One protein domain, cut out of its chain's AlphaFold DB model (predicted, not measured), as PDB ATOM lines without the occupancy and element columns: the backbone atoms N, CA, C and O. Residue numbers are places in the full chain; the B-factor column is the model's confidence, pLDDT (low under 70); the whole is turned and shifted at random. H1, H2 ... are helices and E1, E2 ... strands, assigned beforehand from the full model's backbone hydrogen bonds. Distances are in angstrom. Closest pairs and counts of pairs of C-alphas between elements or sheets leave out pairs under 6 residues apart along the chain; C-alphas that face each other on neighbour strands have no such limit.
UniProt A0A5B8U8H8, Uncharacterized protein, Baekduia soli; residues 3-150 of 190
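AT A GLANCE: This is residues 3 to 150 of the 190 residues of an uncharacterized protein of Baekduia soli (UniProt A0A5B8U8H8). Two twisted antiparallel sheets are stacked partly face to face as a sandwich, E2 E1 E9 E8 E5 on E3 E4 E7 E6, and the small hairpin of E10 and E11 packs on the second sheet near E3. H2 only grazes that second sheet, while H1 lies out at one end of the long axis, with the turn between E8 and E9 at the other. The 148 printed residues hold, in chain order, strands E1 to E9, helices H1 and H2, then strands E10 and E11, a mixed class. The whole is compact, with a radius of gyration of the C-alphas of 15.2 A, yet elongated, spanning 52 by 34 by 28 A.

IN THESE COORDINATES: In the largest sheet, E2 is residues 12 to 14, E1 3 to 7, E9 88 to 97, 28.4 A long, E8 76 to 82, 20.2 A, and E5 51 to 55, 12.8 A. E1 begins at C-alpha 3, (-9.648, 10.341, 16.450). In the second sheet, E3 is residues 31 to 36, 15.0 A, E4 42 to 47, 15.6 A, E7 65 to 72, 19.3 A, and E6 58 to 62. E7 bends by 66 degrees at residue 68. H1 is residues 106 to 114, 12.2 A, and H2 118 to 130, 18.8 A. E10 is residues 138 to 141 and E11 146 to 149, ending at C-alpha 149, (12.092, 3.865, 18.584).

HOW THE PARTS SIT: The five-strand sheet is strongly twisted; E9 is antiparallel to E8, with N 79 and O 91 2.8 A apart, and to E1, with N 92 and O 6 at 2.8 A. Edge strand E2 forms a hairpin with E1, N 5 and O 12 at 2.9 A, and edge strand E5 is antiparallel to E8, N 78 and O 54 at 2.8 A. This sheet and the sheet E3 E4 E7 E6 are face to face, 10.5 A centre to centre, their best planes 11 degrees apart. In the latter, N 46 and O 32 of E4 and E3 are 2.8 A apart, N 43 and O 71 of E4 and E7 2.8 A, and N 60 and O 68 of E6 and E7 2.8 A. Residues 22 to 23 pair antiparallel with residues 31 to 32 of E3. The sheet E10 E11, with N 148 and O 139 at 2.8 A, is face to face with the second sheet in turn, a stack of sheets; the closest C-alphas of E3 and E11 are those of Val 36 and Val 146, 5.3 A apart. H2 only grazes the second sheet with its residues 120 to 124; its closest C-alpha to E3 is that of Gly 120, 7.3 A from that of Val 32. H1 is on neither of these two larger sheets and is apart from H2. In H1 and H2 every O i to N i+4 pair is within hydrogen-bond range.

THE WHOLE: The two C-alphas farthest apart, those of Thr 85 and Thr 105, are 53.1 A apart. The printed part has no cut, and its one long link, E2 to E3, has 16 residues. Mean pLDDT of the printed part is 92.9; residues 83 to 86 are under 70.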
ATOM      1  N   VAL A   3      -9.801   9.068  15.725       97.44
ATOM      2  CA  VAL A   3      -9.648  10.341  16.450       97.44
ATOM      3  C   VAL A   3     -10.855  11.249  16.218       97.44
ATOM      4  O   VAL A   3     -11.541  11.110  15.200       97.44
ATOM      5  N   ARG A   4     -11.101  12.184  17.134       98.00
ATOM      6  CA  ARG A   4     -11.868  13.405  16.854       98.00
ATOM      7  C   ARG A   4     -10.889  14.566  16.828       98.00
ATOM      8  O   ARG A   4     -10.029  14.633  17.695       98.00
ATOM      9  N   PHE A   5     -10.972  15.410  15.808       97.69
ATOM     10  CA  PHE A   5     -10.027  16.506  15.624       97.69
ATOM     11  C   PHE A   5     -10.681  17.707  14.944       97.69
ATOM     12  O   PHE A   5     -11.491  17.539  14.028       97.69
ATOM     13  N   GLY A   6     -10.320  18.913  15.362       95.88
ATOM     14  CA  GLY A   6     -10.742  20.168  14.740       95.88
ATOM     15  C   GLY A   6     -10.565  21.335  15.698       95.88
ATOM     16  O   GLY A   6     -10.006  21.156  16.774       95.88
ATOM     17  N   GLU A   7     -11.025  22.518  15.299       94.88
ATOM     18  CA  GLU A   7     -11.122  23.657  16.219       94.88
ATOM     19  C   GLU A   7     -12.009  23.284  17.414       94.88
ATOM     20  O   GLU A   7     -12.927  22.461  17.266       94.88
ATOM     21  N   ASP A   8     -11.727  23.861  18.582       87.94
ATOM     22  CA  ASP A   8     -12.517  23.619  19.791       87.94
ATOM     23  C   ASP A   8     -14.018  23.871  19.527       87.94
ATOM     24  O   ASP A   8     -14.420  24.829  18.859       87.94
ATOM     25  N   GLY A   9     -14.860  22.934  19.964       90.00
ATOM     26  CA  GLY A   9     -16.300  22.922  19.684       90.00
ATOM     27  C   GLY A   9     -16.716  22.553  18.246       90.00
ATOM     28  O   GLY A   9     -17.914  22.397  17.991       90.00
ATOM     29  N   ALA A  10     -15.780  22.357  17.308       95.19
ATOM     30  CA  ALA A  10     -16.047  22.087  15.886       95.19
ATOM     31  C   ALA A  10     -15.325  20.836  15.339       95.19
ATOM     32  O   ALA A  10     -15.005  20.734  14.147       95.19
ATOM     33  N   GLN A  11     -15.078  19.848  16.199       96.50
ATOM     34  CA  GLN A  11     -14.292  18.663  15.850       96.50
ATOM     35  C   GLN A  11     -15.037  17.717  14.903       96.50
ATOM     36  O   GLN A  11     -16.240  17.468  15.026       96.50
ATOM     37  N   LYS A  12     -14.286  17.085  13.999       96.81
ATOM     38  CA  LYS A  12     -14.767  16.030  13.102       96.81
ATOM     39  C   LYS A  12     -14.219  14.677  13.534       96.81
ATOM     40  O   LYS A  12     -13.091  14.568  14.005       96.81
ATOM     41  N   SER A  13     -15.012  13.630  13.331       97.38
ATOM     42  CA  SER A  13     -14.575  12.253  13.560       97.38
ATOM     43  C   SER A  13     -13.814  11.720  12.350       97.38
ATOM     44  O   SER A  13     -14.325  11.739  11.230       97.38
ATOM     45  N   TYR A  14     -12.630  11.166  12.591       96.69
ATOM     46  CA  TYR A  14     -11.798  10.507  11.589       96.69
ATOM     47  C   TYR A  14     -11.679   9.018  11.936       96.69
ATOM     48  O   TYR A  14     -10.758   8.614  12.658       96.69
ATOM     49  N   PRO A  15     -12.621   8.177  11.469       95.50
ATOM     50  CA  PRO A  15     -12.505   6.737  11.625       95.50
ATOM     51  C   PRO A  15     -11.409   6.198  10.700       95.50
ATOM     52  O   PRO A  15     -11.284   6.611   9.551       95.50
ATOM     53  N   ASP A  16     -10.628   5.244  11.200       93.88
ATOM     54  CA  ASP A  16      -9.541   4.598  10.454       93.88
ATOM     55  C   ASP A  16      -8.534   5.576   9.806       93.88
ATOM     56  O   ASP A  16      -8.197   5.492   8.616       93.88
ATOM     57  N   LEU A  17      -8.020   6.505  10.614       95.75
ATOM     58  CA  LEU A  17      -6.974   7.443  10.218       95.75
ATOM     59  C   LEU A  17      -5.738   6.680   9.711       95.75
ATOM     60  O   LEU A  17      -5.166   5.848  10.424       95.75
ATOM     61  N   ALA A  18      -5.351   6.940   8.460       96.38
ATOM     62  CA  ALA A  18      -4.175   6.327   7.853       96.38
ATOM     63  C   ALA A  18      -2.898   6.867   8.494       96.38
ATOM     64  O   ALA A  18      -2.833   8.033   8.881       96.38
ATOM     65  N   ARG A  19      -1.851   6.039   8.537       96.50
ATOM     66  CA  ARG A  19      -0.521   6.514   8.916       96.50
ATOM     67  C   ARG A  19      -0.114   7.681   8.016       96.50
ATOM     68  O   ARG A  19      -0.443   7.708   6.836       96.50
ATOM     69  N   LEU A  20       0.629   8.615   8.571       97.00
ATOM     70  CA  LEU A  20       1.084   9.854   7.959       97.00
ATOM     71  C   LEU A  20      -0.028  10.828   7.578       97.00
ATOM     72  O   LEU A  20       0.270  11.796   6.901       97.00
ATOM     73  N   THR A  21      -1.297  10.624   7.945       97.56
ATOM     74  CA  THR A  21      -2.329  11.602   7.572       97.56
ATOM     75  C   THR A  21      -2.016  12.980   8.172       97.56
ATOM     76  O   THR A  21      -1.941  13.078   9.399       97.56
ATOM     77  N   PRO A  22      -1.847  14.017   7.326       96.25
ATOM     78  CA  PRO A  22      -1.723  15.395   7.774       96.25
ATOM     79  C   PRO A  22      -3.088  15.952   8.184       96.25
ATOM     80  O   PRO A  22      -4.091  15.700   7.508       96.25
ATOM     81  N   LEU A  23      -3.120  16.706   9.279       95.62
ATOM     82  CA  LEU A  23      -4.294  17.394   9.804       95.62
ATOM     83  C   LEU A  23      -3.941  18.860  10.146       95.62
ATOM     84  O   LEU A  23      -2.809  19.131  10.557       95.62
ATOM     85  N   PRO A  24      -4.892  19.806   9.981       92.75
ATOM     86  CA  PRO A  24      -6.263  19.623   9.486       92.75
ATOM     87  C   PRO A  24      -6.343  19.361   7.974       92.75
ATOM     88  O   PRO A  24      -7.347  18.823   7.502       92.75
ATOM     89  N   SER A  25      -5.303  19.712   7.217       91.69
ATOM     90  CA  SER A  25      -5.233  19.523   5.768       91.69
ATOM     91  C   SER A  25      -3.816  19.172   5.314       91.69
ATOM     92  O   SER A  25      -2.854  19.294   6.066       91.69
ATOM     93  N   ALA A  26      -3.694  18.722   4.064       90.06
ATOM     94  CA  ALA A  26      -2.402  18.447   3.441       90.06
ATOM     95  C   ALA A  26      -1.591  19.712   3.127       90.06
ATOM     96  O   ALA A  26      -0.367  19.644   3.122       90.06
ATOM     97  N   ASP A  27      -2.266  20.833   2.861       87.50
ATOM     98  CA  ASP A  27      -1.619  22.079   2.438       87.50
ATOM     99  C   ASP A  27      -1.062  22.877   3.619       87.50
ATOM    100  O   ASP A  27      -0.066  23.578   3.474       87.50
ATOM    101  N   ASN A  28      -1.702  22.767   4.787       87.31
ATOM    102  CA  ASN A  28      -1.254  23.419   6.013       87.31
ATOM    103  C   ASN A  28      -1.355  22.462   7.214       87.31
ATOM    104  O   ASN A  28      -2.244  22.618   8.059       87.31
ATOM    105  N   PRO A  29      -0.508  21.419   7.264       93.00
ATOM    106  CA  PRO A  29      -0.470  20.518   8.398       93.00
ATOM    107  C   PRO A  29       0.299  21.141   9.554       93.00
ATOM    108  O   PRO A  29       1.449  21.539   9.395       93.00
ATOM    109  N   PHE A  30      -0.284  21.099  10.745       92.19
ATOM    110  CA  PHE A  30       0.480  21.272  11.984       92.19
ATOM    111  C   PHE A  30       0.540  19.981  12.806       92.19
ATOM    112  O   PHE A  30       1.223  19.918  13.824       92.19
ATOM    113  N   PHE A  31      -0.176  18.945  12.364       93.62
ATOM    114  CA  PHE A  31      -0.317  17.688  13.073       93.62
ATOM    115  C   PHE A  31      -0.264  16.510  12.096       93.62
ATOM    116  O   PHE A  31      -0.985  16.490  11.096       93.62
ATOM    117  N   VAL A  32       0.580  15.508  12.357       96.75
ATOM    118  CA  VAL A  32       0.723  14.335  11.474       96.75
ATOM    119  C   VAL A  32       0.781  13.048  12.284       96.75
ATOM    120  O   VAL A  32       1.677  12.857  13.099       96.75
ATOM    121  N   PHE A  33      -0.122  12.104  12.016       97.19
ATOM    122  CA  PHE A  33      -0.108  10.795  12.681       97.19
ATOM    123  C   PHE A  33       1.038   9.908  12.184       97.19
ATOM    124  O   PHE A  33       0.949   9.330  11.106       97.19
ATOM    125  N   LEU A  34       2.099   9.722  12.967       96.06
ATOM    126  CA  LEU A  34       3.250   8.915  12.552       96.06
ATOM    127  C   LEU A  34       2.989   7.410  12.602       96.06
ATOM    128  O   LEU A  34       3.544   6.666  11.788       96.06
ATOM    129  N   GLY A  35       2.166   6.944  13.542       96.12
ATOM    130  CA  GLY A  35       1.863   5.525  13.732       96.12
ATOM    131  C   GLY A  35       1.639   5.142  15.195       96.12
ATOM    132  O   GLY A  35       1.617   5.982  16.086       96.12
ATOM    133  N   VAL A  36       1.454   3.845  15.445       97.12
ATOM    134  CA  VAL A  36       1.294   3.283  16.799       97.12
ATOM    135  C   VAL A  36       2.586   2.582  17.202       97.12
ATOM    136  O   VAL A  36       3.140   1.844  16.391       97.12
ATOM    137  N   LYS A  37       3.054   2.781  18.436       96.44
ATOM    138  CA  LYS A  37       4.242   2.126  19.001       96.44
ATOM    139  C   LYS A  37       4.072   0.609  19.097       96.44
ATOM    140  O   LYS A  37       2.966   0.068  19.028       96.44
ATOM    141  N   ALA A  38       5.183  -0.096  19.302       94.19
ATOM    142  CA  ALA A  38       5.211  -1.553  19.457       94.19
ATOM    143  C   ALA A  38       4.336  -2.091  20.613       94.19
ATOM    144  O   ALA A  38       3.874  -3.233  20.547       94.19
ATOM    145  N   ASP A  39       4.042  -1.265  21.627       94.44
ATOM    146  CA  ASP A  39       3.088  -1.584  22.701       94.44
ATOM    147  C   ASP A  39       1.629  -1.719  22.213       94.44
ATOM    148  O   ASP A  39       0.782  -2.276  22.917       94.44
ATOM    149  N   GLN A  40       1.346  -1.259  20.988       93.81
ATOM    150  CA  GLN A  40       0.042  -1.246  20.327       93.81
ATOM    151  C   GLN A  40      -1.040  -0.481  21.106       93.81
ATOM    152  O   GLN A  40      -2.231  -0.761  20.949       93.81
ATOM    153  N   LYS A  41      -0.629   0.451  21.966       96.50
ATOM    154  CA  LYS A  41      -1.492   1.248  22.849       96.50
ATOM    155  C   LYS A  41      -1.179   2.737  22.796       96.50
ATOM    156  O   LYS A  41      -2.022   3.519  23.220       96.50
ATOM    157  N   THR A  42      -0.010   3.100  22.283       97.88
ATOM    158  CA  THR A  42       0.455   4.481  22.237       97.88
ATOM    159  C   THR A  42       0.596   4.923  20.789       97.88
ATOM    160  O   THR A  42       1.287   4.281  19.995       97.88
ATOM    161  N   ALA A  43      -0.086   5.996  20.429       97.81
ATOM    162  CA  ALA A  43       0.016   6.656  19.141       97.81
ATOM    163  C   ALA A  43       1.027   7.788  19.215       97.81
ATOM    164  O   ALA A  43       1.089   8.477  20.226       97.81
ATOM    165  N   VAL A  44       1.792   7.968  18.147       97.12
ATOM    166  CA  VAL A  44       2.770   9.047  18.028       97.12
ATOM    167  C   VAL A  44       2.335   9.961  16.905       97.12
ATOM    168  O   VAL A  44       1.957   9.497  15.819       97.12
ATOM    169  N   PHE A  45       2.420  11.253  17.163       96.62
ATOM    170  CA  PHE A  45       2.119  12.293  16.200       96.62
ATOM    171  C   PHE A  45       3.258  13.303  16.167       96.62
ATOM    172  O   PHE A  45       3.854  13.569  17.207       96.62
ATOM    173  N   LEU A  46       3.545  13.857  14.991       95.50
ATOM    174  CA  LEU A  46       4.331  15.082  14.886       95.50
ATOM    175  C   LEU A  46       3.436  16.279  15.132       95.50
ATOM    176  O   LEU A  46       2.291  16.299  14.671       95.50
ATOM    177  N   VAL A  47       4.017  17.273  15.785       94.38
ATOM    178  CA  VAL A  47       3.406  18.555  16.096       94.38
ATOM    179  C   VAL A  47       4.331  19.646  15.565       94.38
ATOM    180  O   VAL A  47       5.553  19.563  15.701       94.38
ATOM    181  N   SER A  48       3.759  20.644  14.901       90.50
ATOM    182  CA  SER A  48       4.516  21.801  14.434       90.50
ATOM    183  C   SER A  48       5.044  22.622  15.613       90.50
ATOM    184  O   SER A  48       4.403  22.723  16.654       90.50
ATOM    185  N   SER A  49       6.215  23.239  15.450       87.75
ATOM    186  CA  SER A  49       6.885  24.000  16.514       87.75
ATOM    187  C   SER A  49       6.164  25.287  16.931       87.75
ATOM    188  O   SER A  49       6.532  25.892  17.932       87.75
ATOM    189  N   ASP A  50       5.197  25.743  16.138       87.94
ATOM    190  CA  ASP A  50       4.350  26.908  16.410       87.94
ATOM    191  C   ASP A  50       3.064  26.562  17.178       87.94
ATOM    192  O   ASP A  50       2.337  27.475  17.575       87.94
ATOM    193  N   ALA A  51       2.794  25.273  17.409       91.81
ATOM    194  CA  ALA A  51       1.683  24.814  18.225       91.81
ATOM    195  C   ALA A  51       2.122  24.625  19.683       91.81
ATOM    196  O   ALA A  51       3.100  23.934  19.979       91.81
ATOM    197  N   VAL A  52       1.358  25.196  20.610       93.50
ATOM    198  CA  VAL A  52       1.528  24.954  22.046       93.50
ATOM    199  C   VAL A  52       0.553  23.861  22.467       93.50
ATOM    200  O   VAL A  52      -0.658  24.061  22.420       93.50
ATOM    201  N   ALA A  53       1.091  22.703  22.852       95.25
ATOM    202  CA  ALA A  53       0.309  21.552  23.289       95.25
ATOM    203  C   ALA A  53       0.010  21.614  24.797       95.25
ATOM    204  O   ALA A  53       0.908  21.895  25.598       95.25
ATOM    205  N   THR A  54      -1.237  21.346  25.181       95.94
ATOM    206  CA  THR A  54      -1.660  21.159  26.575       95.94
ATOM    207  C   THR A  54      -2.703  20.049  26.680       95.94
ATOM    208  O   THR A  54      -3.634  19.997  25.881       95.94
ATOM    209  N   GLY A  55      -2.592  19.172  27.680       96.44
ATOM    210  CA  GLY A  55      -3.515  18.049  27.822       96.44
ATOM    211  C   GLY A  55      -2.891  16.835  28.496       96.44
ATOM    212  O   GLY A  55      -1.969  16.956  29.309       96.44
ATOM    213  N   ASP A  56      -3.438  15.668  28.169       97.62
ATOM    214  CA  ASP A  56      -3.052  14.378  28.747       97.62
ATOM    215  C   ASP A  56      -1.785  13.783  28.107       97.62
ATOM    216  O   ASP A  56      -1.169  12.858  28.656       97.62
ATOM    217  N   GLY A  57      -1.399  14.270  26.927       96.94
ATOM    218  CA  GLY A  57      -0.328  13.709  26.128       96.94
ATOM    219  C   GLY A  57       1.063  13.917  26.703       96.94
ATOM    220  O   GLY A  57       1.348  14.776  27.536       96.94
ATOM    221  N   THR A  58       1.988  13.082  26.235       97.38
ATOM    222  CA  THR A  58       3.400  13.182  26.611       97.38
ATOM    223  C   THR A  58       4.215  13.748  25.459       97.38
ATOM    224  O   THR A  58       4.526  13.034  24.503       97.38
ATOM    225  N   CYS A  59       4.610  15.013  25.585       95.31
ATOM    226  CA  CYS A  59       5.483  15.681  24.626       95.31
ATOM    227  C   CYS A  59       6.922  15.148  24.650       95.31
ATOM    228  O   CYS A  59       7.478  14.791  25.699       95.31
ATOM    229  N   LYS A  60       7.533  15.118  23.466       92.44
ATOM    230  CA  LYS A  60       8.931  14.769  23.223       92.44
ATOM    231  C   LYS A  60       9.619  15.876  22.414       92.44
ATOM    232  O   LYS A  60       9.001  16.429  21.503       92.44
ATOM    233  N   PRO A  61      10.901  16.163  22.712       88.81
ATOM    234  CA  PRO A  61      11.753  15.464  23.685       88.81
ATOM    235  C   PRO A  61      11.451  15.798  25.155       88.81
ATOM    236  O   PRO A  61      11.905  15.078  26.043       88.81
ATOM    237  N   SER A  62      10.679  16.851  25.431       90.06
ATOM    238  CA  SER A  62      10.357  17.277  26.797       90.06
ATOM    239  C   SER A  62       8.962  17.895  26.882       90.06
ATOM    240  O   SER A  62       8.357  18.204  25.864       90.06
ATOM    241  N   ALA A  63       8.466  18.130  28.097       88.56
ATOM    242  CA  ALA A  63       7.165  18.769  28.300       88.56
ATOM    243  C   ALA A  63       7.083  20.195  27.717       88.56
ATOM    244  O   ALA A  63       6.018  20.619  27.298       88.56
ATOM    245  N   SER A  64       8.199  20.932  27.669       86.88
ATOM    246  CA  SER A  64       8.247  22.304  27.143       86.88
ATOM    247  C   SER A  64       8.592  22.393  25.653       86.88
ATOM    248  O   SER A  64       8.553  23.480  25.087       86.88
ATOM    249  N   VAL A  65       8.987  21.282  25.027       88.06
ATOM    250  CA  VAL A  65       9.351  21.217  23.605       88.06
ATOM    251  C   VAL A  65       8.632  20.020  23.006       88.06
ATOM    252  O   VAL A  65       9.080  18.885  23.177       88.06
ATOM    253  N   CYS A  66       7.513  20.286  22.334       92.56
ATOM    254  CA  CYS A  66       6.621  19.269  21.788       92.56
ATOM    255  C   CYS A  66       6.785  19.164  20.269       92.56
ATOM    256  O   CYS A  66       6.036  19.761  19.508       92.56
ATOM    257  N   GLN A  67       7.802  18.429  19.828       92.31
ATOM    258  CA  GLN A  67       7.968  18.078  18.410       92.31
ATOM    259  C   GLN A  67       7.155  16.832  18.065       92.31
ATOM    260  O   GLN A  67       6.594  16.701  16.979       92.31
ATOM    261  N   GLU A  68       7.079  15.912  19.021       94.31
ATOM    262  CA  GLU A  68       6.233  14.739  18.944       94.31
ATOM    263  C   GLU A  68       5.379  14.658  20.197       94.31
ATOM    264  O   GLU A  68       5.814  15.037  21.288       94.31
ATOM    265  N   ILE A  69       4.187  14.098  20.052       96.38
ATOM    266  CA  ILE A  69       3.324  13.801  21.182       96.38
ATOM    267  C   ILE A  69       2.878  12.347  21.155       96.38
ATOM    268  O   ILE A  69       2.489  11.800  20.118       96.38
ATOM    269  N   GLU A  70       2.974  11.711  22.318       97.50
ATOM    270  CA  GLU A  70       2.477  10.365  22.555       97.50
ATOM    271  C   GLU A  70       1.116  10.419  23.253       97.50
ATOM    272  O   GLU A  70       1.001  11.010  24.326       97.50
ATOM    273  N   LEU A  71       0.112   9.760  22.667       98.25
ATOM    274  CA  LEU A  71      -1.256   9.688  23.193       98.25
ATOM    275  C   LEU A  71      -1.746   8.241  23.279       98.25
ATOM    276  O   LEU A  71      -1.398   7.386  22.455       98.25
ATOM    277  N   LYS A  72      -2.608   7.967  24.248       98.38
ATOM    278  CA  LYS A  72      -3.319   6.703  24.457       98.38
ATOM    279  C   LYS A  72      -4.815   6.900  24.280       98.38
ATOM    280  O   LYS A  72      -5.330   8.006  24.212       98.38
ATOM    281  N   LYS A  73      -5.534   5.784  24.141       98.06
ATOM    282  CA  LYS A  73      -6.990   5.832  23.991       98.06
ATOM    283  C   LYS A  73      -7.614   6.560  25.190       98.06
ATOM    284  O   LYS A  73      -7.457   6.087  26.311       98.06
ATOM    285  N   GLY A  74      -8.430   7.565  24.897       98.12
ATOM    286  CA  GLY A  74      -9.131   8.391  25.875       98.12
ATOM    287  C   GLY A  74      -8.416   9.700  26.198       98.12
ATOM    288  O   GLY A  74      -9.067  10.574  26.751       98.12
ATOM    289  N   ASP A  75      -7.142   9.839  25.821       98.50
ATOM    290  CA  ASP A  75      -6.386  11.072  26.029       98.50
ATOM    291  C   ASP A  75      -6.950  12.188  25.139       98.50
ATOM    292  O   ASP A  75      -7.294  11.954  23.965       98.50
ATOM    293  N   VAL A  76      -7.010  13.391  25.709       98.19
ATOM    294  CA  VAL A  76      -7.395  14.629  25.030       98.19
ATOM    295  C   VAL A  76      -6.217  15.599  25.050       98.19
ATOM    296  O   VAL A  76      -5.554  15.778  26.072       98.19
ATOM    297  N   GLU A  77      -5.964  16.232  23.911       97.75
ATOM    298  CA  GLU A  77      -4.919  17.237  23.744       97.75
ATOM    299  C   GLU A  77      -5.474  18.483  23.056       97.75
ATOM    300  O   GLU A  77      -6.251  18.384  22.103       97.75
ATOM    301  N   PHE A  78      -5.022  19.647  23.502       97.00
ATOM    302  CA  PHE A  78      -5.326  20.947  22.928       97.00
ATOM    303  C   PHE A  78      -4.067  21.549  22.309       97.00
ATOM    304  O   PHE A  78      -2.981  21.452  22.879       97.00
ATOM    305  N   PHE A  79      -4.216  22.192  21.155       95.75
ATOM    306  CA  PHE A  79      -3.133  22.850  20.433       95.75
ATOM    307  C   PHE A  79      -3.503  24.300  20.148       95.75
ATOM    308  O   PHE A  79      -4.393  24.567  19.339       95.75
ATOM    309  N   ASP A  80      -2.785  25.223  20.775       94.56
ATOM    310  CA  ASP A  80      -2.907  26.652  20.515       94.56
ATOM    311  C   ASP A  80      -1.949  27.055  19.394       94.56
ATOM    312  O   ASP A  80      -0.731  26.909  19.522       94.56
ATOM    313  N   LEU A  81      -2.497  27.579  18.298       91.00
ATOM    314  CA  LEU A  81      -1.735  28.059  17.146       91.00
ATOM    315  C   LEU A  81      -1.879  29.565  16.988       91.00
ATOM    316  O   LEU A  81      -2.985  30.114  16.963       91.00
ATOM    317  N   GLY A  82      -0.742  30.236  16.818       85.12
ATOM    318  CA  GLY A  82      -0.710  31.647  16.457       85.12
ATOM    319  C   GLY A  82      -1.246  31.857  15.040       85.12
ATOM    320  O   GLY A  82      -0.580  31.552  14.057       85.12
ATOM    321  N   SER A  83      -2.431  32.441  14.915       69.69
ATOM    322  CA  SER A  83      -3.061  32.775  13.639       69.69
ATOM    323  C   SER A  83      -2.730  34.222  13.236       69.69
ATOM    324  O   SER A  83      -3.613  35.078  13.144       69.69
ATOM    325  N   GLY A  84      -1.451  34.530  12.997       69.00
ATOM    326  CA  GLY A  84      -1.020  35.846  12.495       69.00
ATOM    327  C   GLY A  84      -1.638  37.034  13.256       69.00
ATOM    328  O   GLY A  84      -1.481  37.156  14.467       69.00
ATOM    329  N   THR A  85      -2.360  37.914  12.552       59.44
ATOM    330  CA  THR A  85      -3.056  39.082  13.135       59.44
ATOM    331  C   THR A  85      -4.412  38.764  13.781       59.44
ATOM    332  O   THR A  85      -5.006  39.647  14.395       59.44
ATOM    333  N   ALA A  86      -4.919  37.539  13.636       62.06
ATOM    334  CA  ALA A  86      -6.266  37.135  14.040       62.06
ATOM    335  C   ALA A  86      -6.335  36.456  15.423       62.06
ATOM    336  O   ALA A  86      -7.412  36.050  15.847       62.06
ATOM    337  N   GLY A  87      -5.217  36.387  16.153       83.62
ATOM    338  CA  GLY A  87      -5.166  35.849  17.516       83.62
ATOM    339  C   GLY A  87      -4.732  34.385  17.570       83.62
ATOM    340  O   GLY A  87      -4.017  33.915  16.691       83.62
ATOM    341  N   VAL A  88      -5.116  33.687  18.638       90.12
ATOM    342  CA  VAL A  88      -4.805  32.266  18.857       90.12
ATOM    343  C   VAL A  88      -6.028  31.433  18.481       90.12
ATOM    344  O   VAL A  88      -7.132  31.742  18.929       90.12
ATOM    345  N   VAL A  89      -5.832  30.398  17.666       92.12
ATOM    346  CA  VAL A  89      -6.857  29.390  17.362       92.12
ATOM    347  C   VAL A  89      -6.509  28.121  18.123       92.12
ATOM    348  O   VAL A  89      -5.395  27.614  17.988       92.12
ATOM    349  N   GLN A  90      -7.460  27.615  18.905       94.94
ATOM    350  CA  GLN A  90      -7.305  26.370  19.645       94.94
ATOM    351  C   GLN A  90      -7.930  25.211  18.869       94.94
ATOM    352  O   GLN A  90      -9.089  25.268  18.450       94.94
ATOM    353  N   TYR A  91      -7.156  24.147  18.698       96.69
ATOM    354  CA  TYR A  91      -7.616  22.867  18.177       96.69
ATOM    355  C   TYR A  91      -7.668  21.839  19.298       96.69
ATOM    356  O   TYR A  91      -6.821  21.846  20.181       96.69
ATOM    357  N   GLU A  92      -8.616  20.914  19.219       97.69
ATOM    358  CA  GLU A  92      -8.729  19.777  20.128       97.69
ATOM    359  C   GLU A  92      -8.546  18.468  19.357       97.69
ATOM    360  O   GLU A  92      -9.072  18.280  18.251       97.69
ATOM    361  N   LEU A  93      -7.831  17.535  19.976       97.81
ATOM    362  CA  LEU A  93      -7.656  16.162  19.549       97.81
ATOM    363  C   LEU A  93      -8.083  15.206  20.662       97.81
ATOM    364  O   LEU A  93      -7.504  15.205  21.738       97.81
ATOM    365  N   GLU A  94      -8.994  14.291  20.350       98.00
ATOM    366  CA  GLU A  94      -9.349  13.172  21.226       98.00
ATOM    367  C   GLU A  94      -8.969  11.842  20.561       98.00
ATOM    368  O   GLU A  94      -9.421  11.521  19.447       98.00
ATOM    369  N   LEU A  95      -8.190  11.009  21.259       98.19
ATOM    370  CA  LEU A  95      -7.838   9.674  20.783       98.19
ATOM    371  C   LEU A  95      -8.921   8.643  21.129       98.19
ATOM    372  O   LEU A  95      -8.829   7.887  22.096       98.19
ATOM    373  N   THR A  96      -9.944   8.546  20.283       98.19
ATOM    374  CA  THR A  96     -11.119   7.698  20.561       98.19
ATOM    375  C   THR A  96     -10.852   6.188  20.468       98.19
ATOM    376  O   THR A  96     -11.550   5.389  21.106       98.19
ATOM    377  N   GLY A  97      -9.837   5.733  19.713       96.56
ATOM    378  CA  GLY A  97      -9.549   4.297  19.672       96.56
ATOM    379  C   GLY A  97      -8.324   3.811  18.901       96.56
ATOM    380  O   GLY A  97      -8.104   4.146  17.738       96.56
ATOM    381  N   ILE A  98      -7.615   2.859  19.514       96.06
ATOM    382  CA  ILE A  98      -6.578   2.028  18.890       96.06
ATOM    383  C   ILE A  98      -7.092   0.591  18.819       96.06
ATOM    384  O   ILE A  98      -7.305  -0.049  19.847       96.06
ATOM    385  N   ALA A  99      -7.305   0.081  17.607       91.06
ATOM    386  CA  ALA A  99      -7.848  -1.256  17.384       91.06
ATOM    387  C   ALA A  99      -6.808  -2.179  16.744       91.06
ATOM    388  O   ALA A  99      -6.131  -1.803  15.786       91.06
ATOM    389  N   LYS A 100      -6.733  -3.416  17.245       90.12
ATOM    390  CA  LYS A 100      -6.030  -4.515  16.579       90.12
ATOM    391  C   LYS A 100      -7.029  -5.258  15.709       90.12
ATOM    392  O   LYS A 100      -8.079  -5.668  16.197       90.12
ATOM    393  N   VAL A 101      -6.689  -5.463  14.443       89.88
ATOM    394  CA  VAL A 101      -7.538  -6.200  13.505       89.88
ATOM    395  C   VAL A 101      -6.792  -7.440  13.035       89.88
ATOM    396  O   VAL A 101      -5.645  -7.358  12.590       89.88
ATOM    397  N   LYS A 102      -7.441  -8.603  13.132       92.81
ATOM    398  CA  LYS A 102      -6.921  -9.839  12.550       92.81
ATOM    399  C   LYS A 102      -7.258  -9.854  11.063       92.81
ATOM    400  O   LYS A 102      -8.422  -9.905  10.683       92.81
ATOM    401  N   ALA A 103      -6.227  -9.806  10.232       94.19
ATOM    402  CA  ALA A 103      -6.373  -9.912   8.790       94.19
ATOM    403  C   ALA A 103      -6.672 -11.365   8.376       94.19
ATOM    404  O   ALA A 103      -6.148 -12.303   8.980       94.19
ATOM    405  N   ALA A 104      -7.480 -11.550   7.330       96.31
ATOM    406  CA  ALA A 104      -7.832 -12.881   6.827       96.31
ATOM    407  C   ALA A 104      -6.639 -13.599   6.173       96.31
ATOM    408  O   ALA A 104      -6.544 -14.821   6.210       96.31
ATOM    409  N   THR A 105      -5.717 -12.837   5.580       97.44
ATOM    410  CA  THR A 105      -4.540 -13.363   4.876       97.44
ATOM    411  C   THR A 105      -3.293 -12.534   5.163       97.44
ATOM    412  O   THR A 105      -3.384 -11.339   5.459       97.44
ATOM    413  N   ALA A 106      -2.111 -13.131   4.983       96.19
ATOM    414  CA  ALA A 106      -0.839 -12.415   5.086       96.19
ATOM    415  C   ALA A 106      -0.760 -11.219   4.118       96.19
ATOM    416  O   ALA A 106      -0.313 -10.142   4.505       96.19
ATOM    417  N   ALA A 107      -1.269 -11.371   2.890       96.75
ATOM    418  CA  ALA A 107      -1.310 -10.293   1.903       96.75
ATOM    419  C   ALA A 107      -2.203  -9.124   2.354       96.75
ATOM    420  O   ALA A 107      -1.806  -7.965   2.243       96.75
ATOM    421  N   SER A 108      -3.387  -9.409   2.911       96.62
ATOM    422  CA  SER A 108      -4.263  -8.362   3.460       96.62
ATOM    423  C   SER A 108      -3.635  -7.662   4.670       96.62
ATOM    424  O   SER A 108      -3.716  -6.440   4.774       96.62
ATOM    425  N   ALA A 109      -2.916  -8.403   5.522       95.69
ATOM    426  CA  ALA A 109      -2.166  -7.829   6.635       95.69
ATOM    427  C   ALA A 109      -1.053  -6.892   6.139       95.69
ATOM    428  O   ALA A 109      -0.919  -5.777   6.633       95.69
ATOM    429  N   ALA A 110      -0.279  -7.320   5.138       95.94
ATOM    430  CA  ALA A 110       0.789  -6.515   4.553       95.94
ATOM    431  C   ALA A 110       0.254  -5.216   3.933       95.94
ATOM    432  O   ALA A 110       0.813  -4.150   4.175       95.94
ATOM    433  N   ARG A 111      -0.866  -5.281   3.199       95.81
ATOM    434  CA  ARG A 111      -1.527  -4.090   2.634       95.81
ATOM    435  C   ARG A 111      -2.013  -3.131   3.718       95.81
ATOM    436  O   ARG A 111      -1.792  -1.932   3.593       95.81
ATOM    437  N   ALA A 112      -2.622  -3.646   4.787       94.62
ATOM    438  CA  ALA A 112      -3.080  -2.821   5.902       94.62
ATOM    439  C   ALA A 112      -1.913  -2.104   6.603       94.62
ATOM    440  O   ALA A 112      -1.999  -0.909   6.861       94.62
ATOM    441  N   ARG A 113      -0.794  -2.803   6.841       95.50
ATOM    442  CA  ARG A 113       0.425  -2.211   7.426       95.50
ATOM    443  C   ARG A 113       1.116  -1.219   6.488       95.50
ATOM    444  O   ARG A 113       1.742  -0.273   6.939       95.50
ATOM    445  N   ALA A 114       1.010  -1.411   5.178       95.44
ATOM    446  CA  ALA A 114       1.565  -0.479   4.202       95.44
ATOM    447  C   ALA A 114       0.696   0.774   3.989       95.44
ATOM    448  O   ALA A 114       1.153   1.708   3.332       95.44
ATOM    449  N   ARG A 115      -0.541   0.812   4.510       96.06
ATOM    450  CA  ARG A 115      -1.462   1.934   4.299       96.06
ATOM    451  C   ARG A 115      -0.929   3.200   4.962       96.06
ATOM    452  O   ARG A 115      -0.737   3.259   6.175       96.06
ATOM    453  N   GLU A 116      -0.775   4.236   4.154       97.12
ATOM    454  CA  GLU A 116      -0.360   5.564   4.585       97.12
ATOM    455  C   GLU A 116      -0.942   6.638   3.653       97.12
ATOM    456  O   GLU A 116      -1.319   6.350   2.512       97.12
ATOM    457  N   SER A 117      -0.996   7.877   4.131       97.94
ATOM    458  CA  SER A 117      -1.355   9.049   3.339       97.94
ATOM    459  C   SER A 117      -0.244   9.397   2.348       97.94
ATOM    460  O   SER A 117       0.915   9.554   2.732       97.94
ATOM    461  N   ALA A 118      -0.603   9.558   1.071       97.12
ATOM    462  CA  ALA A 118       0.337  10.002   0.046       97.12
ATOM    463  C   ALA A 118       0.812  11.441   0.291       97.12
ATOM    464  O   ALA A 118       2.015  11.674   0.321       97.12
ATOM    465  N   ALA A 119      -0.117  12.361   0.571       96.19
ATOM    466  CA  ALA A 119       0.211  13.743   0.913       96.19
ATOM    467  C   ALA A 119       1.109  13.825   2.157       96.19
ATOM    468  O   ALA A 119       2.094  14.551   2.183       96.19
ATOM    469  N   GLY A 120       0.813  12.995   3.157       95.75
ATOM    470  CA  GLY A 120       1.619  12.861   4.364       95.75
ATOM    471  C   GLY A 120       3.050  12.412   4.116       95.75
ATOM    472  O   GLY A 120       3.994  12.996   4.637       95.75
ATOM    473  N   ARG A 121       3.227  11.373   3.292       95.81
ATOM    474  CA  ARG A 121       4.561  10.941   2.857       95.81
ATOM    475  C   ARG A 121       5.334  12.064   2.180       95.81
ATOM    476  O   ARG A 121       6.535  12.174   2.400       95.81
ATOM    477  N   ASP A 122       4.676  12.809   1.298       95.50
ATOM    478  CA  ASP A 122       5.337  13.855   0.523       95.50
ATOM    479  C   ASP A 122       5.747  15.016   1.433       95.50
ATOM    480  O   ASP A 122       6.901  15.439   1.367       95.50
ATOM    481  N   PHE A 123       4.872  15.414   2.363       93.25
ATOM    482  CA  PHE A 123       5.188  16.361   3.433       93.25
ATOM    483  C   PHE A 123       6.391  15.901   4.266       93.25
ATOM    484  O   PHE A 123       7.368  16.632   4.388       93.25
ATOM    485  N   LEU A 124       6.393  14.659   4.766       91.88
ATOM    486  CA  LEU A 124       7.515  14.154   5.565       91.88
ATOM    487  C   LEU A 124       8.820  14.036   4.782       91.88
ATOM    488  O   LEU A 124       9.890  14.203   5.360       91.88
ATOM    489  N   ARG A 125       8.762  13.756   3.475       92.62
ATOM    490  CA  ARG A 125       9.960  13.758   2.629       92.62
ATOM    491  C   ARG A 125      10.550  15.162   2.527       92.62
ATOM    492  O   ARG A 125      11.765  15.296   2.578       92.62
ATOM    493  N   GLN A 126       9.707  16.183   2.378       91.88
ATOM    494  CA  GLN A 126      10.148  17.578   2.353       91.88
ATOM    495  C   GLN A 126      10.687  18.012   3.718       91.88
ATOM    496  O   GLN A 126      11.780  18.570   3.780       91.88
ATOM    497  N   LEU A 127       9.982  17.670   4.801       89.38
ATOM    498  CA  LEU A 127      10.428  17.939   6.165       89.38
ATOM    499  C   LEU A 127      11.793  17.303   6.435       89.38
ATOM    500  O   LEU A 127      12.684  17.993   6.892       89.38
ATOM    501  N   ALA A 128      12.008  16.039   6.065       89.75
ATOM    502  CA  ALA A 128      13.291  15.360   6.269       89.75
ATOM    503  C   ALA A 128      14.463  15.982   5.482       89.75
ATOM    504  O   ALA A 128      15.619  15.778   5.846       89.75
ATOM    505  N   VAL A 129      14.188  16.715   4.396       91.94
ATOM    506  CA  VAL A 129      15.207  17.488   3.665       91.94
ATOM    507  C   VAL A 129      15.540  18.790   4.400       91.94
ATOM    508  O   VAL A 129      16.692  19.213   4.380       91.94
ATOM    509  N   GLN A 130      14.550  19.422   5.033       89.31
ATOM    510  CA  GLN A 130      14.709  20.686   5.760       89.31
ATOM    511  C   GLN A 130      15.281  20.480   7.168       89.31
ATOM    512  O   GLN A 130      16.184  21.201   7.582       89.31
ATOM    513  N   ASP A 131      14.772  19.476   7.872       87.00
ATOM    514  CA  ASP A 131      15.169  19.057   9.208       87.00
ATOM    515  C   ASP A 131      15.302  17.520   9.253       87.00
ATOM    516  O   ASP A 131      14.338  16.795   9.529       87.00
ATOM    517  N   PRO A 132      16.510  16.990   8.994       83.62
ATOM    518  CA  PRO A 132      16.778  15.557   9.083       83.62
ATOM    519  C   PRO A 132      16.548  14.964  10.482       83.62
ATOM    520  O   PRO A 132      16.372  13.748  10.603       83.62
ATOM    521  N   ALA A 133      16.560  15.786  11.539       82.62
ATOM    522  CA  ALA A 133      16.395  15.336  12.917       82.62
ATOM    523  C   ALA A 133      14.920  15.161  13.312       82.62
ATOM    524  O   ALA A 133      14.635  14.347  14.192       82.62
ATOM    525  N   ALA A 134      13.985  15.822  12.619       79.44
ATOM    526  CA  ALA A 134      12.547  15.783  12.913       79.44
ATOM    527  C   ALA A 134      11.935  14.367  12.939       79.44
ATOM    528  O   ALA A 134      10.887  14.153  13.537       79.44
ATOM    529  N   LEU A 135      12.570  13.393  12.277       79.56
ATOM    530  CA  LEU A 135      12.131  11.990  12.217       79.56
ATOM    531  C   LEU A 135      13.181  11.007  12.760       79.56
ATOM    532  O   LEU A 135      13.053   9.788  12.585       79.56
ATOM    533  N   ALA A 136      14.252  11.506  13.376       77.88
ATOM    534  CA  ALA A 136      15.387  10.680  13.784       77.88
ATOM    535  C   ALA A 136      15.051   9.718  14.936       77.88
ATOM    536  O   ALA A 136      15.776   8.748  15.128       77.88
ATOM    537  N   GLY A 137      13.944   9.930  15.654       85.75
ATOM    538  CA  GLY A 137      13.531   9.092  16.781       85.75
ATOM    539  C   GLY A 137      12.836   7.778  16.410       85.75
ATOM    540  O   GLY A 137      12.735   6.898  17.265       85.75
ATOM    541  N   TRP A 138      12.369   7.597  15.167       90.56
ATOM    542  CA  TRP A 138      11.469   6.482  14.827       90.56
ATOM    543  C   TRP A 138      11.800   5.758  13.521       90.56
ATOM    544  O   TRP A 138      12.177   6.367  12.518       90.56
ATOM    545  N   ASP A 139      11.556   4.447  13.517       92.31
ATOM    546  CA  ASP A 139      11.431   3.601  12.331       92.31
ATOM    547  C   ASP A 139      10.054   2.938  12.277       92.31
ATOM    548  O   ASP A 139       9.557   2.388  13.263       92.31
ATOM    549  N   TYR A 140       9.437   2.925  11.095       94.50
ATOM    550  CA  TYR A 140       8.200   2.179  10.882       94.50
ATOM    551  C   TYR A 140       8.488   0.755  10.395       94.50
ATOM    552  O   TYR A 140       8.917   0.537   9.259       94.50
ATOM    553  N   SER A 141       8.168  -0.240  11.222       95.06
ATOM    554  CA  SER A 141       8.248  -1.645  10.834       95.06
ATOM    555  C   SER A 141       7.047  -2.028   9.972       95.06
ATOM    556  O   SER A 141       5.945  -2.231  10.478       95.06
ATOM    557  N   ARG A 142       7.246  -2.194   8.659       93.38
ATOM    558  CA  ARG A 142       6.177  -2.639   7.738       93.38
ATOM    559  C   ARG A 142       5.721  -4.080   7.986       93.38
ATOM    560  O   ARG A 142       4.581  -4.419   7.674       93.38
ATOM    561  N   SER A 143       6.591  -4.930   8.532       92.06
ATOM    562  CA  SER A 143       6.249  -6.322   8.846       92.06
ATOM    563  C   SER A 143       5.322  -6.412  10.058       92.06
ATOM    564  O   SER A 143       4.365  -7.189  10.038       92.06
ATOM    565  N   LEU A 144       5.559  -5.584  11.079       92.19
ATOM    566  CA  LEU A 144       4.775  -5.564  12.315       92.19
ATOM    567  C   LEU A 144       3.598  -4.581  12.251       92.19
ATOM    568  O   LEU A 144       2.527  -4.869  12.782       92.19
ATOM    569  N   GLY A 145       3.758  -3.476  11.529       94.88
ATOM    570  CA  GLY A 145       2.770  -2.410  11.398       94.88
ATOM    571  C   GLY A 145       2.864  -1.334  12.477       94.88
ATOM    572  O   GLY A 145       1.862  -0.675  12.744       94.88
ATOM    573  N   VAL A 146       4.023  -1.181  13.117       95.88
ATOM    574  CA  VAL A 146       4.222  -0.328  14.300       95.88
ATOM    575  C   VAL A 146       5.457   0.555  14.156       95.88
ATOM    576  O   VAL A 146       6.386   0.217  13.420       95.88
ATOM    577  N   LEU A 147       5.466   1.665  14.889       94.88
ATOM    578  CA  LEU A 147       6.653   2.468  15.143       94.88
ATOM    579  C   LEU A 147       7.532   1.793  16.194       94.88
ATOM    580  O   LEU A 147       7.056   1.308  17.227       94.88
ATOM    581  N   VAL A 148       8.824   1.793  15.913       94.00
ATOM    582  CA  VAL A 148       9.895   1.332  16.787       94.00
ATOM    583  C   VAL A 148      10.807   2.527  17.018       94.00
ATOM    584  O   VAL A 148      11.150   3.224  16.064       94.00
ATOM    585  N   ALA A 149      11.145   2.802  18.276       88.44
ATOM    586  CA  ALA A 149      12.092   3.865  18.584       88.44
ATOM    587  C   ALA A 149      13.464   3.494  18.006       88.44
ATOM    588  O   ALA A 149      13.904   2.351  18.157       88.44
ATOM    589  N   LYS A 150      14.124   4.445  17.351       83.31
ATOM    590  CA  LYS A 150      15.533   4.321  16.989       83.31
ATOM    591  C   LYS A 150      16.349   4.450  18.263       83.31
ATOM    592  O   LYS A 150      16.184   5.401  19.022       83.31
TER     593      LYS A 150